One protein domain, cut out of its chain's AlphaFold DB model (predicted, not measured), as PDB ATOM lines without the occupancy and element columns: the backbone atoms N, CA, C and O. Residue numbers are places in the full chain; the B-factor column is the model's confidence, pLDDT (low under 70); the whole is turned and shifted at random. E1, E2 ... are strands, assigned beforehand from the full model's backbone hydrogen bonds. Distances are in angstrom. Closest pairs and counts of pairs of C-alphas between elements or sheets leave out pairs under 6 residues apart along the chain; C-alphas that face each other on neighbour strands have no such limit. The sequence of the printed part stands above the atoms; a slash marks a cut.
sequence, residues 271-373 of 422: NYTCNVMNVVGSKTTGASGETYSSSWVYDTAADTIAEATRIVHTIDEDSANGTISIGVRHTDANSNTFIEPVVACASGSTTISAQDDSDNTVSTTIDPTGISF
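Overview. This is residues 271 to 373 of the 422 residues of the protein "EsV-1-50" of Ectocarpus siliculosus (UniProt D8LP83). You are looking at one twisted sheet of seven strands laid side by side in chain order, a thin slab with no named helix over either face. Before it comes a long tail, of which residues 271 to 278 stick out from the slab, and the turn at residues 299 to 304 also sticks out, at the end of the E1 and E2 hairpin. The printed part has 103 residues, with E1 E2 E3 E4 E5 E6 E7 following each other as a meander, each strand the antiparallel neighbour of the one before. The class is all strand, and the whole is loose, with a radius of gyration of the C-alphas of 16.0 A and spans of 45 by 34 by 34 A.

Arrangement. Start at E1, residues 289 to 299, an edge strand. It forms a hairpin with E2, residues 304 to 315, at 163 degrees between directions; look at N 291 and O 313, 2.9 A apart and within hydrogen-bond range. E3, residues 322 to 331, is next, with N 312 and O 325 at 2.8 A. E4, residues 337 to 346, is antiparallel to E3 at 153 degrees, with N 326 and O 343 at 2.8 A. E3 bends by 53 degrees at residue 328, and E4 bends by 53 degrees at residue 343. E5, residues 349 to 355, follows, with N 351 and O 344 at 2.8 A. E6, residues 361 to 367, forms a hairpin with E5, where N 352 and O 364 are 2.8 A apart. E7, residues 370 to 373, is the other edge strand, with N 372 and O 365 at 2.8 A. E1 and E7 are apart.

Along the chain. Find C-alpha 289 at (129.234, -24.464, -53.172); from there E1 runs 32.2 A to C-alpha 299. E2, the longest strand by residues, covers 33.2 A and ends at C-alpha 315, at (126.016, -25.375, -49.108). E3 measures 27.8 A, E4 25.7 A, E5 19.5 A and E6 19.0 A. E7 covers 10.3 A and ends at C-alpha 373, at (107.698, -10.028, -39.429).

Size, cuts and confidence. The C-alphas of Asp 303 and Thr 369 are the two farthest apart, at 47.9 A. Without residues 271 to 278 and 299 to 304, which stand free, the body spans 39 by 36 by 19 A. The printed part has no cut. The link from E2 to E3 is short, the other links between strands are tight, and none is long. Look in the B-factor column for low confidence: residues 271 to 287, 319, 357 and 370 are under 70, while the mean pLDDT of the printed part is 75.2.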
ATOM      1  N   ASN A 271      98.664 -29.758 -58.902       31.72
ATOM      2  CA  ASN A 271      99.836 -30.614 -59.092       31.72
ATOM      3  C   ASN A 271     101.135 -29.802 -59.129       31.72
ATOM      4  O   ASN A 271     101.873 -29.830 -60.112       31.72
ATOM      5  N   TYR A 272     101.435 -29.089 -58.042       32.81
ATOM      6  CA  TYR A 272     102.821 -28.711 -57.788       32.81
ATOM      7  C   TYR A 272     103.617 -29.995 -57.550       32.81
ATOM      8  O   TYR A 272     103.719 -30.488 -56.429       32.81
ATOM      9  N   THR A 273     104.149 -30.573 -58.622       31.80
ATOM     10  CA  THR A 273     105.195 -31.577 -58.510       31.80
ATOM     11  C   THR A 273     106.472 -30.816 -58.194       31.80
ATOM     12  O   THR A 273     107.191 -30.379 -59.092       31.80
ATOM     13  N   CYS A 274     106.756 -30.623 -56.907       32.66
ATOM     14  CA  CYS A 274     108.122 -30.346 -56.493       32.66
ATOM     15  C   CYS A 274     108.921 -31.615 -56.776       32.66
ATOM     16  O   CYS A 274     109.011 -32.507 -55.936       32.66
ATOM     17  N   ASN A 275     109.450 -31.727 -57.995       30.56
ATOM     18  CA  ASN A 275     110.484 -32.706 -58.272       30.56
ATOM     19  C   ASN A 275     111.594 -32.453 -57.258       30.56
ATOM     20  O   ASN A 275     112.158 -31.359 -57.210       30.56
ATOM     21  N   VAL A 276     111.887 -33.457 -56.433       33.72
ATOM     22  CA  VAL A 276     113.087 -33.452 -55.603       33.72
ATOM     23  C   VAL A 276     114.266 -33.496 -56.567       33.72
ATOM     24  O   VAL A 276     114.674 -34.557 -57.035       33.72
ATOM     25  N   MET A 277     114.789 -32.329 -56.929       37.53
ATOM     26  CA  MET A 277     116.077 -32.238 -57.596       37.53
ATOM     27  C   MET A 277     117.147 -32.427 -56.525       37.53
ATOM     28  O   MET A 277     117.544 -31.485 -55.847       37.53
ATOM     29  N   ASN A 278     117.605 -33.668 -56.361       37.09
ATOM     30  CA  ASN A 278     118.822 -33.957 -55.611       37.09
ATOM     31  C   ASN A 278     120.021 -33.505 -56.451       37.09
ATOM     32  O   ASN A 278     120.614 -34.292 -57.188       37.09
ATOM     33  N   VAL A 279     120.360 -32.220 -56.380       43.22
ATOM     34  CA  VAL A 279     121.577 -31.696 -57.000       43.22
ATOM     35  C   VAL A 279     122.729 -31.917 -56.026       43.22
ATOM     36  O   VAL A 279     122.950 -31.136 -55.104       43.22
ATOM     37  N   VAL A 280     123.470 -33.007 -56.215       41.88
ATOM     38  CA  VAL A 280     124.750 -33.208 -55.526       41.88
ATOM     39  C   VAL A 280     125.810 -32.410 -56.281       41.88
ATOM     40  O   VAL A 280     126.412 -32.893 -57.237       41.88
ATOM     41  N   GLY A 281     126.023 -31.159 -55.873       46.78
ATOM     42  CA  GLY A 281     127.201 -30.402 -56.284       46.78
ATOM     43  C   GLY A 281     128.443 -31.000 -55.622       46.78
ATOM     44  O   GLY A 281     128.505 -31.114 -54.399       46.78
ATOM     45  N   SER A 282     129.445 -31.404 -56.402       46.91
ATOM     46  CA  SER A 282     130.753 -31.750 -55.843       46.91
ATOM     47  C   SER A 282     131.399 -30.479 -55.286       46.91
ATOM     48  O   SER A 282     131.750 -29.596 -56.070       46.91
ATOM     49  N   LYS A 283     131.575 -30.374 -53.964       56.72
ATOM     50  CA  LYS A 283     132.396 -29.314 -53.367       56.72
ATOM     51  C   LYS A 283     133.799 -29.815 -53.040       56.72
ATOM     52  O   LYS A 283     133.977 -30.928 -52.548       56.72
ATOM     53  N   THR A 284     134.799 -28.983 -53.301       50.69
ATOM     54  CA  THR A 284     136.142 -29.120 -52.728       50.69
ATOM     55  C   THR A 284     136.117 -28.676 -51.265       50.69
ATOM     56  O   THR A 284     135.453 -27.700 -50.928       50.69
ATOM     57  N   THR A 285     136.821 -29.394 -50.389       55.66
ATOM     58  CA  THR A 285     136.944 -29.065 -48.958       55.66
ATOM     59  C   THR A 285     137.425 -27.622 -48.754       55.66
ATOM     60  O   THR A 285     138.406 -27.228 -49.382       55.66
ATOM     61  N   GLY A 286     136.772 -26.862 -47.864       57.81
ATOM     62  CA  GLY A 286     137.172 -25.487 -47.520       57.81
ATOM     63  C   GLY A 286     136.601 -24.384 -48.424       57.81
ATOM     64  O   GLY A 286     137.197 -23.318 -48.538       57.81
ATOM     65  N   ALA A 287     135.486 -24.637 -49.121       64.94
ATOM     66  CA  ALA A 287     134.757 -23.614 -49.872       64.94
ATOM     67  C   ALA A 287     133.238 -23.851 -49.828       64.94
ATOM     68  O   ALA A 287     132.789 -25.001 -49.761       64.94
ATOM     69  N   SER A 288     132.453 -22.772 -49.901       70.62
ATOM     70  CA  SER A 288     131.018 -22.856 -50.188       70.62
ATOM     71  C   SER A 288     130.783 -23.337 -51.624       70.62
ATOM     72  O   SER A 288     131.611 -23.133 -52.516       70.62
ATOM     73  N   GLY A 289     129.656 -24.009 -51.850       71.56
ATOM     74  CA  GLY A 289     129.234 -24.464 -53.172       71.56
ATOM     75  C   GLY A 289     127.851 -23.932 -53.511       71.56
ATOM     76  O   GLY A 289     126.946 -24.038 -52.687       71.56
ATOM     77  N   GLU A 290     127.686 -23.404 -54.724       75.88
ATOM     78  CA  GLU A 290     126.405 -22.909 -55.229       75.88
ATOM     79  C   GLU A 290     126.037 -23.593 -56.544       75.88
ATOM     80  O   GLU A 290     126.870 -23.756 -57.439       75.88
ATOM     81  N   THR A 291     124.773 -23.983 -56.675       77.69
ATOM     82  CA  THR A 291     124.190 -24.427 -57.946       77.69
ATOM     83  C   THR A 291     122.917 -23.643 -58.201       77.69
ATOM     84  O   THR A 291     122.179 -23.354 -57.262       77.69
ATOM     85  N   TYR A 292     122.653 -23.280 -59.455       79.88
ATOM     86  CA  TYR A 292     121.427 -22.568 -59.799       79.88
ATOM     87  C   TYR A 292     120.768 -23.096 -61.071       79.88
ATOM     88  O   TYR A 292     121.426 -23.626 -61.966       79.88
ATOM     89  N   SER A 293     119.448 -22.936 -61.128       81.38
ATOM     90  CA  SER A 293     118.594 -23.230 -62.275       81.38
ATOM     91  C   SER A 293     117.787 -21.985 -62.623       81.38
ATOM     92  O   SER A 293     117.146 -21.410 -61.744       81.38
ATOM     93  N   SER A 294     117.812 -21.571 -63.887       86.44
ATOM     94  CA  SER A 294     117.190 -20.328 -64.354       86.44
ATOM     95  C   SER A 294     116.156 -20.595 -65.438       86.44
ATOM     96  O   SER A 294     116.412 -21.362 -66.368       86.44
ATOM     97  N   SER A 295     115.018 -19.908 -65.366       83.50
ATOM     98  CA  SER A 295     114.027 -19.873 -66.445       83.50
ATOM     99  C   SER A 295     114.113 -18.550 -67.195       83.50
ATOM    100  O   SER A 295     114.152 -17.486 -66.578       83.50
ATOM    101  N   TRP A 296     114.102 -18.609 -68.525       84.75
ATOM    102  CA  TRP A 296     114.202 -17.441 -69.400       84.75
ATOM    103  C   TRP A 296     112.933 -17.299 -70.232       84.75
ATOM    104  O   TRP A 296     112.383 -18.291 -70.712       84.75
ATOM    105  N   VAL A 297     112.475 -16.064 -70.410       82.50
ATOM    106  CA  VAL A 297     111.282 -15.727 -71.189       82.50
ATOM    107  C   VAL A 297     111.677 -14.768 -72.302       82.50
ATOM    108  O   VAL A 297     112.462 -13.843 -72.098       82.50
ATOM    109  N   TYR A 298     111.135 -15.007 -73.493       84.50
ATOM    110  CA  TYR A 298     111.250 -14.095 -74.622       84.50
ATOM    111  C   TYR A 298     110.080 -13.106 -74.605       84.50
ATOM    112  O   TYR A 298     108.921 -13.510 -74.712       84.50
ATOM    113  N   ASP A 299     110.392 -11.821 -74.461       75.69
ATOM    114  CA  ASP A 299     109.436 -10.724 -74.551       75.69
ATOM    115  C   ASP A 299     109.286 -10.301 -76.017       75.69
ATOM    116  O   ASP A 299     110.160  -9.657 -76.599       75.69
ATOM    117  N   THR A 300     108.146 -10.648 -76.614       79.81
ATOM    118  CA  THR A 300     107.828 -10.323 -78.011       79.81
ATOM    119  C   THR A 300     107.630  -8.829 -78.267       79.81
ATOM    120  O   THR A 300     107.719  -8.406 -79.416       79.81
ATOM    121  N   ALA A 301     107.302  -8.037 -77.241       78.94
ATOM    122  CA  ALA A 301     107.084  -6.599 -77.379       78.94
ATOM    123  C   ALA A 301     108.410  -5.828 -77.351       78.94
ATOM    124  O   ALA A 301     108.573  -4.865 -78.101       78.94
ATOM    125  N   ALA A 302     109.351  -6.270 -76.515       79.19
ATOM    126  CA  ALA A 302     110.685  -5.687 -76.415       79.19
ATOM    127  C   ALA A 302     111.719  -6.331 -77.361       79.19
ATOM    128  O   ALA A 302     112.808  -5.783 -77.498       79.19
ATOM    129  N   ASP A 303     111.397  -7.469 -77.991       88.69
ATOM    130  CA  ASP A 303     112.320  -8.286 -78.802       88.69
ATOM    131  C   ASP A 303     113.591  -8.670 -78.019       88.69
ATOM    132  O   ASP A 303     114.726  -8.547 -78.481       88.69
ATOM    133  N   THR A 304     113.408  -9.088 -76.761       88.94
ATOM    134  CA  THR A 304     114.513  -9.431 -75.851       88.94
ATOM    135  C   THR A 304     114.237 -10.716 -75.080       88.94
ATOM    136  O   THR A 304     113.092 -11.101 -74.857       88.94
ATOM    137  N   ILE A 305     115.305 -11.398 -74.663       86.00
ATOM    138  CA  ILE A 305     115.236 -12.540 -73.747       86.00
ATOM    139  C   ILE A 305     115.656 -12.050 -72.362       86.00
ATOM    140  O   ILE A 305     116.728 -11.461 -72.218       86.00
ATOM    141  N   ALA A 306     114.833 -12.313 -71.352       84.50
ATOM    142  CA  ALA A 306     115.106 -11.951 -69.968       84.50
ATOM    143  C   ALA A 306     114.957 -13.161 -69.044       84.50
ATOM    144  O   ALA A 306     114.123 -14.040 -69.266       84.50
ATOM    145  N   GLU A 307     115.774 -13.210 -67.996       85.81
ATOM    146  CA  GLU A 307     115.630 -14.206 -66.939       85.81
ATOM    147  C   GLU A 307     114.388 -13.869 -66.113       85.81
ATOM    148  O   GLU A 307     114.234 -12.731 -65.676       85.81
ATOM    149  N   ALA A 308     113.490 -14.832 -65.929       84.56
ATOM    150  CA  ALA A 308     112.233 -14.644 -65.210       84.56
ATOM    151  C   ALA A 308     112.314 -15.137 -63.763       84.56
ATOM    152  O   ALA A 308     111.785 -14.486 -62.862       84.56
ATOM    153  N   THR A 309     112.968 -16.278 -63.540       86.81
ATOM    154  CA  THR A 309     113.121 -16.887 -62.212       86.81
ATOM    155  C   THR A 309     114.459 -17.605 -62.087       86.81
ATOM    156  O   THR A 309     115.006 -18.088 -63.084       86.81
ATOM    157  N   ARG A 310     114.959 -17.717 -60.852       87.12
ATOM    158  CA  ARG A 310     116.142 -18.512 -60.507       87.12
ATOM    159  C   ARG A 310     115.904 -19.294 -59.226       87.12
ATOM    160  O   ARG A 310     115.382 -18.748 -58.263       87.12
ATOM    161  N   ILE A 311     116.328 -20.548 -59.201       88.62
ATOM    162  CA  ILE A 311     116.439 -21.351 -57.983       88.62
ATOM    163  C   ILE A 311     117.924 -21.497 -57.682       88.62
ATOM    164  O   ILE A 311     118.664 -21.913 -58.571       88.62
ATOM    165  N   VAL A 312     118.362 -21.161 -56.471       85.56
ATOM    166  CA  VAL A 312     119.756 -21.299 -56.026       85.56
ATOM    167  C   VAL A 312     119.810 -22.234 -54.827       85.56
ATOM    168  O   VAL A 312     119.047 -22.072 -53.879       85.56
ATOM    169  N   HIS A 313     120.729 -23.192 -54.861       83.25
ATOM    170  CA  HIS A 313     121.074 -24.045 -53.732       83.25
ATOM    171  C   HIS A 313     122.490 -23.716 -53.282       83.25
ATOM    172  O   HIS A 313     123.415 -23.804 -54.095       83.25
ATOM    173  N   THR A 314     122.661 -23.409 -51.999       81.38
ATOM    174  CA  THR A 314     123.967 -23.114 -51.406       81.38
ATOM    175  C   THR A 314     124.256 -24.097 -50.282       81.38
ATOM    176  O   THR A 314     123.391 -24.390 -49.459       81.38
ATOM    177  N   ILE A 315     125.481 -24.614 -50.239       79.31
ATOM    178  CA  ILE A 315     126.016 -25.375 -49.108       79.31
ATOM    179  C   ILE A 315     127.207 -24.593 -48.567       79.31
ATOM    180  O   ILE A 315     128.089 -24.193 -49.333       79.31
ATOM    181  N   ASP A 316     127.228 -24.369 -47.256       75.81
ATOM    182  CA  ASP A 316     128.327 -23.668 -46.601       75.81
ATOM    183  C   ASP A 316     129.638 -24.479 -46.612       75.81
ATOM    184  O   ASP A 316     129.701 -25.651 -47.008       75.81
ATOM    185  N   GLU A 317     130.725 -23.823 -46.207       76.12
ATOM    186  CA  GLU A 317     132.074 -24.394 -46.208       76.12
ATOM    187  C   GLU A 317     132.151 -25.712 -45.417       76.12
ATOM    188  O   GLU A 317     132.711 -26.701 -45.909       76.12
ATOM    189  N   ASP A 318     131.471 -25.776 -44.271       74.69
ATOM    190  CA  ASP A 318     131.512 -26.902 -43.332       74.69
ATOM    191  C   ASP A 318     130.462 -27.995 -43.609       74.69
ATOM    192  O   ASP A 318     130.458 -29.031 -42.944       74.69
ATOM    193  N   SER A 319     129.586 -27.812 -44.607       69.88
ATOM    194  CA  SER A 319     128.386 -28.647 -44.828       69.88
ATOM    195  C   SER A 319     127.412 -28.649 -43.645       69.88
ATOM    196  O   SER A 319     126.576 -29.548 -43.544       69.88
ATOM    197  N   ALA A 320     127.537 -27.694 -42.728       71.62
ATOM    198  CA  ALA A 320     126.684 -27.599 -41.555       71.62
ATOM    199  C   ALA A 320     125.319 -27.008 -41.925       71.62
ATOM    200  O   ALA A 320     124.309 -27.370 -41.317       71.62
ATOM    201  N   ASN A 321     125.279 -26.147 -42.946       74.00
ATOM    202  CA  ASN A 321     124.069 -25.486 -43.407       74.00
ATOM    203  C   ASN A 321     123.911 -25.598 -44.923       74.00
ATOM    204  O   ASN A 321     124.847 -25.400 -45.701       74.00
ATOM    205  N   GLY A 322     122.677 -25.883 -45.331       78.38
ATOM    206  CA  GLY A 322     122.223 -25.780 -46.707       78.38
ATOM    207  C   GLY A 322     121.085 -24.774 -46.793       78.38
ATOM    208  O   GLY A 322     120.225 -24.740 -45.908       78.38
ATOM    209  N   THR A 323     121.076 -23.973 -47.850       84.81
ATOM    210  CA  THR A 323     119.969 -23.074 -48.167       84.81
ATOM    211  C   THR A 323     119.442 -23.349 -49.567       84.81
ATOM    212  O   THR A 323     120.166 -23.783 -50.467       84.81
ATOM    213  N   ILE A 324     118.150 -23.104 -49.744       86.81
ATOM    214  CA  ILE A 324     117.509 -23.013 -51.051       86.81
ATOM    215  C   ILE A 324     116.854 -21.642 -51.145       86.81
ATOM    216  O   ILE A 324     116.172 -21.222 -50.214       86.81
ATOM    217  N   SER A 325     117.050 -20.950 -52.260       90.12
ATOM    218  CA  SER A 325     116.321 -19.728 -52.572       90.12
ATOM    219  C   SER A 325     115.619 -19.837 -53.915       90.12
ATOM    220  O   SER A 325     116.139 -20.430 -54.860       90.12
ATOM    221  N   ILE A 326     114.418 -19.281 -53.985       89.31
ATOM    222  CA  ILE A 326     113.646 -19.091 -55.205       89.31
ATOM    223  C   ILE A 326     113.522 -17.589 -55.382       89.31
ATOM    224  O   ILE A 326     112.982 -16.903 -54.516       89.31
ATOM    225  N   GLY A 327     114.029 -17.089 -56.499       89.44
ATOM    226  CA  GLY A 327     113.953 -15.690 -56.857       89.44
ATOM    227  C   GLY A 327     113.160 -15.448 -58.128       89.44
ATOM    228  O   GLY A 327     113.078 -16.303 -59.018       89.44
ATOM    229  N   VAL A 328     112.591 -14.252 -58.210       88.75
ATOM    230  CA  VAL A 328     111.856 -13.744 -59.368       88.75
ATOM    231  C   VAL A 328     112.532 -12.485 -59.887       88.75
ATOM    232  O   VAL A 328     113.231 -11.789 -59.156       88.75
ATOM    233  N   ARG A 329     112.337 -12.187 -61.168       85.50
ATOM    234  CA  ARG A 329     112.854 -10.957 -61.760       85.50
ATOM    235  C   ARG A 329     112.209  -9.733 -61.105       85.50
ATOM    236  O   ARG A 329     110.993  -9.575 -61.177       85.50
ATOM    237  N   HIS A 330     113.034  -8.853 -60.554       83.94
ATOM    238  CA  HIS A 330     112.652  -7.546 -60.032       83.94
ATOM    239  C   HIS A 330     113.312  -6.432 -60.861       83.94
ATOM    240  O   HIS A 330     114.326  -6.657 -61.531       83.94
ATOM    241  N   THR A 331     112.690  -5.252 -60.873       83.56
ATOM    242  CA  THR A 331     113.226  -4.040 -61.503       83.56
ATOM    243  C   THR A 331     113.190  -2.921 -60.477       83.56
ATOM    244  O   THR A 331     112.098  -2.535 -60.074       83.56
ATOM    245  N   ASP A 332     114.360  -2.420 -60.086       79.75
ATOM    246  CA  ASP A 332     114.463  -1.366 -59.071       79.75
ATOM    247  C   ASP A 332     114.028   0.014 -59.600       79.75
ATOM    248  O   ASP A 332     113.809   0.225 -60.804       79.75
ATOM    249  N   ALA A 333     113.985   1.001 -58.700       80.50
ATOM    250  CA  ALA A 333     113.681   2.400 -59.020       80.50
ATOM    251  C   ALA A 333     114.615   3.014 -60.087       80.50
ATOM    252  O   ALA A 333     114.253   3.977 -60.769       80.50
ATOM    253  N   ASN A 334     115.825   2.467 -60.241       85.12
ATOM    254  CA  ASN A 334     116.838   2.903 -61.202       85.12
ATOM    255  C   ASN A 334     116.774   2.124 -62.529       85.12
ATOM    256  O   ASN A 334     117.633   2.320 -63.391       85.12
ATOM    257  N   SER A 335     115.749   1.286 -62.722       82.50
ATOM    258  CA  SER A 335     115.572   0.409 -63.885       82.50
ATOM    259  C   SER A 335     116.645  -0.678 -64.044       82.50
ATOM    260  O   SER A 335     116.814  -1.215 -65.142       82.50
ATOM    261  N   ASN A 336     117.363  -1.038 -62.979       83.69
ATOM    262  CA  ASN A 336     118.218  -2.221 -62.988       83.69
ATOM    263  C   ASN A 336     117.362  -3.468 -62.793       83.69
ATOM    264  O   ASN A 336     116.474  -3.506 -61.946       83.69
ATOM    265  N   THR A 337     117.660  -4.518 -63.556       84.62
ATOM    266  CA  THR A 337     116.933  -5.788 -63.474       84.62
ATOM    267  C   THR A 337     117.814  -6.871 -62.876       84.62
ATOM    268  O   THR A 337     118.903  -7.124 -63.396       84.62
ATOM    269  N   PHE A 338     117.331  -7.548 -61.842       87.69
ATOM    270  CA  PHE A 338     118.026  -8.654 -61.183       87.69
ATOM    271  C   PHE A 338     117.025  -9.704 -60.693       87.69
ATOM    272  O   PHE A 338     115.813  -9.533 -60.826       87.69
ATOM    273  N   ILE A 339     117.538 -10.827 -60.194       89.06
ATOM    274  CA  ILE A 339     116.707 -11.857 -59.577       89.06
ATOM    275  C   ILE A 339     116.691 -11.629 -58.075       89.06
ATOM    276  O   ILE A 339     117.715 -11.820 -57.422       89.06
ATOM    277  N   GLU A 340     115.532 -11.239 -57.560       86.94
ATOM    278  CA  GLU A 340     115.310 -11.014 -56.138       86.94
ATOM    279  C   GLU A 340     114.844 -12.316 -55.477       86.94
ATOM    280  O   GLU A 340     113.841 -12.887 -55.927       86.94
ATOM    281  N   PRO A 341     115.541 -12.829 -54.446       88.50
ATOM    282  CA  PRO A 341     115.078 -13.967 -53.663       88.50
ATOM    283  C   PRO A 341     113.762 -13.626 -52.953       88.50
ATOM    284  O   PRO A 341     113.722 -12.754 -52.096       88.50
ATOM    285  N   VAL A 342     112.687 -14.340 -53.285       86.69
ATOM    286  CA  VAL A 342     111.356 -14.151 -52.673       86.69
ATOM    287  C   VAL A 342     111.004 -15.243 -51.677       86.69
ATOM    288  O   VAL A 342     110.155 -15.055 -50.813       86.69
ATOM    289  N   VAL A 343     111.644 -16.405 -51.792       88.44
ATOM    290  CA  VAL A 343     111.552 -17.481 -50.807       88.44
ATOM    291  C   VAL A 343     112.959 -17.968 -50.529       88.44
ATOM    292  O   VAL A 343     113.663 -18.349 -51.460       88.44
ATOM    293  N   ALA A 344     113.357 -17.993 -49.265       89.12
ATOM    294  CA  ALA A 344     114.621 -18.555 -48.817       89.12
ATOM    295  C   ALA A 344     114.364 -19.529 -47.665       89.12
ATOM    296  O   ALA A 344     113.805 -19.149 -46.642       89.12
ATOM    297  N   CYS A 345     114.773 -20.786 -47.815       86.56
ATOM    298  CA  CYS A 345     114.690 -21.787 -46.756       86.56
ATOM    299  C   CYS A 345     116.094 -22.171 -46.288       86.56
ATOM    300  O   CYS A 345     116.984 -22.434 -47.100       86.56
ATOM    301  N   ALA A 346     116.255 -22.265 -44.973       85.44
ATOM    302  CA  ALA A 346     117.398 -22.847 -44.285       85.44
ATOM    303  C   ALA A 346     116.934 -24.028 -43.414       85.44
ATOM    304  O   ALA A 346     115.741 -24.306 -43.295       85.44
ATOM    305  N   SER A 347     117.875 -24.722 -42.771       78.94
ATOM    306  CA  SER A 347     117.605 -25.910 -41.939       78.94
ATOM    307  C   SER A 347     116.606 -25.681 -40.796       78.94
ATOM    308  O   SER A 347     115.987 -26.638 -40.333       78.94
ATOM    309  N   GLY A 348     116.432 -24.437 -40.349       80.19
ATOM    310  CA  GLY A 348     115.548 -24.080 -39.241       80.19
ATOM    311  C   GLY A 348     114.647 -22.879 -39.499       80.19
ATOM    312  O   GLY A 348     114.032 -22.407 -38.554       80.19
ATOM    313  N   SER A 349     114.566 -22.357 -40.723       86.75
ATOM    314  CA  SER A 349     113.713 -21.202 -41.015       86.75
ATOM    315  C   SER A 349     113.324 -21.122 -42.488       86.75
ATOM    316  O   SER A 349     114.005 -21.647 -43.368       86.75
ATOM    317  N   THR A 350     112.202 -20.472 -42.770       87.31
ATOM    318  CA  THR A 350     111.787 -20.076 -44.116       87.31
ATOM    319  C   THR A 350     111.398 -18.612 -44.100       87.31
ATOM    320  O   THR A 350     110.505 -18.225 -43.354       87.31
ATOM    321  N   THR A 351     112.039 -17.815 -44.941       86.25
ATOM    322  CA  THR A 351     111.741 -16.400 -45.129       86.25
ATOM    323  C   THR A 351     111.054 -16.211 -46.471       86.25
ATOM    324  O   THR A 351     111.517 -16.718 -47.492       86.25
ATOM    325  N   ILE A 352     109.935 -15.496 -46.459       85.00
ATOM    326  CA  ILE A 352     109.224 -15.046 -47.651       85.00
ATOM    327  C   ILE A 352     109.378 -13.534 -47.705       85.00
ATOM    328  O   ILE A 352     108.980 -12.860 -46.757       85.00
ATOM    329  N   SER A 353     109.951 -13.020 -48.782       84.62
ATOM    330  CA  SER A 353     110.248 -11.602 -48.980       84.62
ATOM    331  C   SER A 353     109.555 -11.063 -50.225       84.62
ATOM    332  O   SER A 353     109.351 -11.764 -51.218       84.62
ATOM    333  N   ALA A 354     109.195  -9.789 -50.164       79.50
ATOM    334  CA  ALA A 354     108.773  -8.994 -51.300       79.50
ATOM    335  C   ALA A 354     109.489  -7.645 -51.242       79.50
ATOM    336  O   ALA A 354     109.657  -7.081 -50.162       79.50
ATOM    337  N   GLN A 355     109.886  -7.134 -52.401       79.25
ATOM    338  CA  GLN A 355     110.507  -5.823 -52.531       79.25
ATOM    339  C   GLN A 355     109.580  -4.901 -53.330       79.25
ATOM    340  O   GLN A 355     109.027  -5.321 -54.351       79.25
ATOM    341  N   ASP A 356     109.365  -3.681 -52.837       72.25
ATOM    342  CA  ASP A 356     108.588  -2.656 -53.539       72.25
ATOM    343  C   ASP A 356     109.435  -1.892 -54.575       72.25
ATOM    344  O   ASP A 356     110.650  -2.049 -54.652       72.25
ATOM    345  N   ASP A 357     108.792  -1.035 -55.376       69.19
ATOM    346  CA  ASP A 357     109.461  -0.220 -56.407       69.19
ATOM    347  C   ASP A 357     110.421   0.843 -55.822       69.19
ATOM    348  O   ASP A 357     111.067   1.573 -56.571       69.19
ATOM    349  N   SER A 358     110.470   0.997 -54.493       71.56
ATOM    350  CA  SER A 358     111.386   1.886 -53.762       71.56
ATOM    351  C   SER A 358     112.522   1.116 -53.082       71.56
ATOM    352  O   SER A 358     113.208   1.674 -52.224       71.56
ATOM    353  N   ASP A 359     112.719  -0.146 -53.466       71.69
ATOM    354  CA  ASP A 359     113.706  -1.082 -52.934       71.69
ATOM    355  C   ASP A 359     113.506  -1.458 -51.456       71.69
ATOM    356  O   ASP A 359     114.383  -2.091 -50.858       71.69
ATOM    357  N   ASN A 360     112.353  -1.139 -50.857       75.44
ATOM    358  CA  ASN A 360     112.049  -1.573 -49.498       75.44
ATOM    359  C   ASN A 360     111.680  -3.053 -49.514       75.44
ATOM    360  O   ASN A 360     110.753  -3.468 -50.210       75.44
ATOM    361  N   THR A 361     112.394  -3.847 -48.721       79.38
ATOM    362  CA  THR A 361     112.095  -5.268 -48.534       79.38
ATOM    363  C   THR A 361     111.193  -5.443 -47.320       79.38
ATOM    364  O   THR A 361     111.484  -4.903 -46.255       79.38
ATOM    365  N   VAL A 362     110.121  -6.209 -47.493       76.38
ATOM    366  CA  VAL A 362     109.251  -6.679 -46.416       76.38
ATOM    367  C   VAL A 362     109.298  -8.195 -46.416       76.38
ATOM    368  O   VAL A 362     109.199  -8.828 -47.471       76.38
ATOM    369  N   SER A 363     109.438  -8.794 -45.243       81.31
ATOM    370  CA  SER A 363     109.635 -10.224 -45.098       81.31
ATOM    371  C   SER A 363     108.904 -10.811 -43.900       81.31
ATOM    372  O   SER A 363     108.663 -10.189 -42.867       81.31
ATOM    373  N   THR A 364     108.510 -12.065 -44.072       78.81
ATOM    374  CA  THR A 364     107.923 -12.906 -43.034       78.81
ATOM    375  C   THR A 364     108.815 -14.119 -42.858       78.81
ATOM    376  O   THR A 364     109.069 -14.835 -43.826       78.81
ATOM    377  N   THR A 365     109.278 -14.369 -41.635       83.81
ATOM    378  CA  THR A 365     110.102 -15.534 -41.307       83.81
ATOM    379  C   THR A 365     109.315 -16.516 -40.451       83.81
ATOM    380  O   THR A 365     108.732 -16.156 -39.432       83.81
ATOM    381  N   ILE A 366     109.307 -17.771 -40.885       82.06
ATOM    382  CA  ILE A 366     108.671 -18.902 -40.218       82.06
ATOM    383  C   ILE A 366     109.781 -19.812 -39.699       82.06
ATOM    384  O   ILE A 366     110.587 -20.312 -40.484       82.06
ATOM    385  N   ASP A 367     109.815 -20.048 -38.395       83.12
ATOM    386  CA  ASP A 367     110.804 -20.897 -37.731       83.12
ATOM    387  C   ASP A 367     110.145 -21.719 -36.594       83.12
ATOM    388  O   ASP A 367     108.938 -21.595 -36.360       83.12
ATOM    389  N   PRO A 368     110.876 -22.603 -35.881       80.56
ATOM    390  CA  PRO A 368     110.318 -23.384 -34.776       80.56
ATOM    391  C   PRO A 368     109.732 -22.559 -33.621       80.56
ATOM    392  O   PRO A 368     109.009 -23.115 -32.795       80.56
ATOM    393  N   THR A 369     110.061 -21.269 -33.529       78.19
ATOM    394  CA  THR A 369     109.547 -20.346 -32.512       78.19
ATOM    395  C   THR A 369     108.271 -19.629 -32.956       78.19
ATOM    396  O   THR A 369     107.507 -19.188 -32.099       78.19
ATOM    397  N   GLY A 370     107.979 -19.589 -34.263       69.00
ATOM    398  CA  GLY A 370     106.704 -19.119 -34.795       69.00
ATOM    399  C   GLY A 370     106.824 -18.351 -36.110       69.00
ATOM    400  O   GLY A 370     107.658 -18.655 -36.959       69.00
ATOM    401  N   ILE A 371     105.930 -17.376 -36.287       74.62
ATOM    402  CA  ILE A 371     105.907 -16.454 -37.427       74.62
ATOM    403  C   ILE A 371     106.376 -15.092 -36.922       74.62
ATOM    404  O   ILE A 371     105.815 -14.568 -35.962       74.62
ATOM    405  N   SER A 372     107.379 -14.525 -37.578       76.31
ATOM    406  CA  SER A 372     107.897 -13.187 -37.312       76.31
ATOM    407  C   SER A 372     107.841 -12.335 -38.573       76.31
ATOM    408  O   SER A 372     107.901 -12.847 -39.693       76.31
ATOM    409  N   PHE A 373     107.719 -11.030 -38.377       75.00
ATOM    410  CA  PHE A 373     107.698 -10.028 -39.429       75.00
ATOM    411  C   PHE A 373     108.870  -9.070 -39.219       75.00
ATOM    412  O   PHE A 373     109.232  -8.790 -38.077       75.00
TER     413      PHE A 373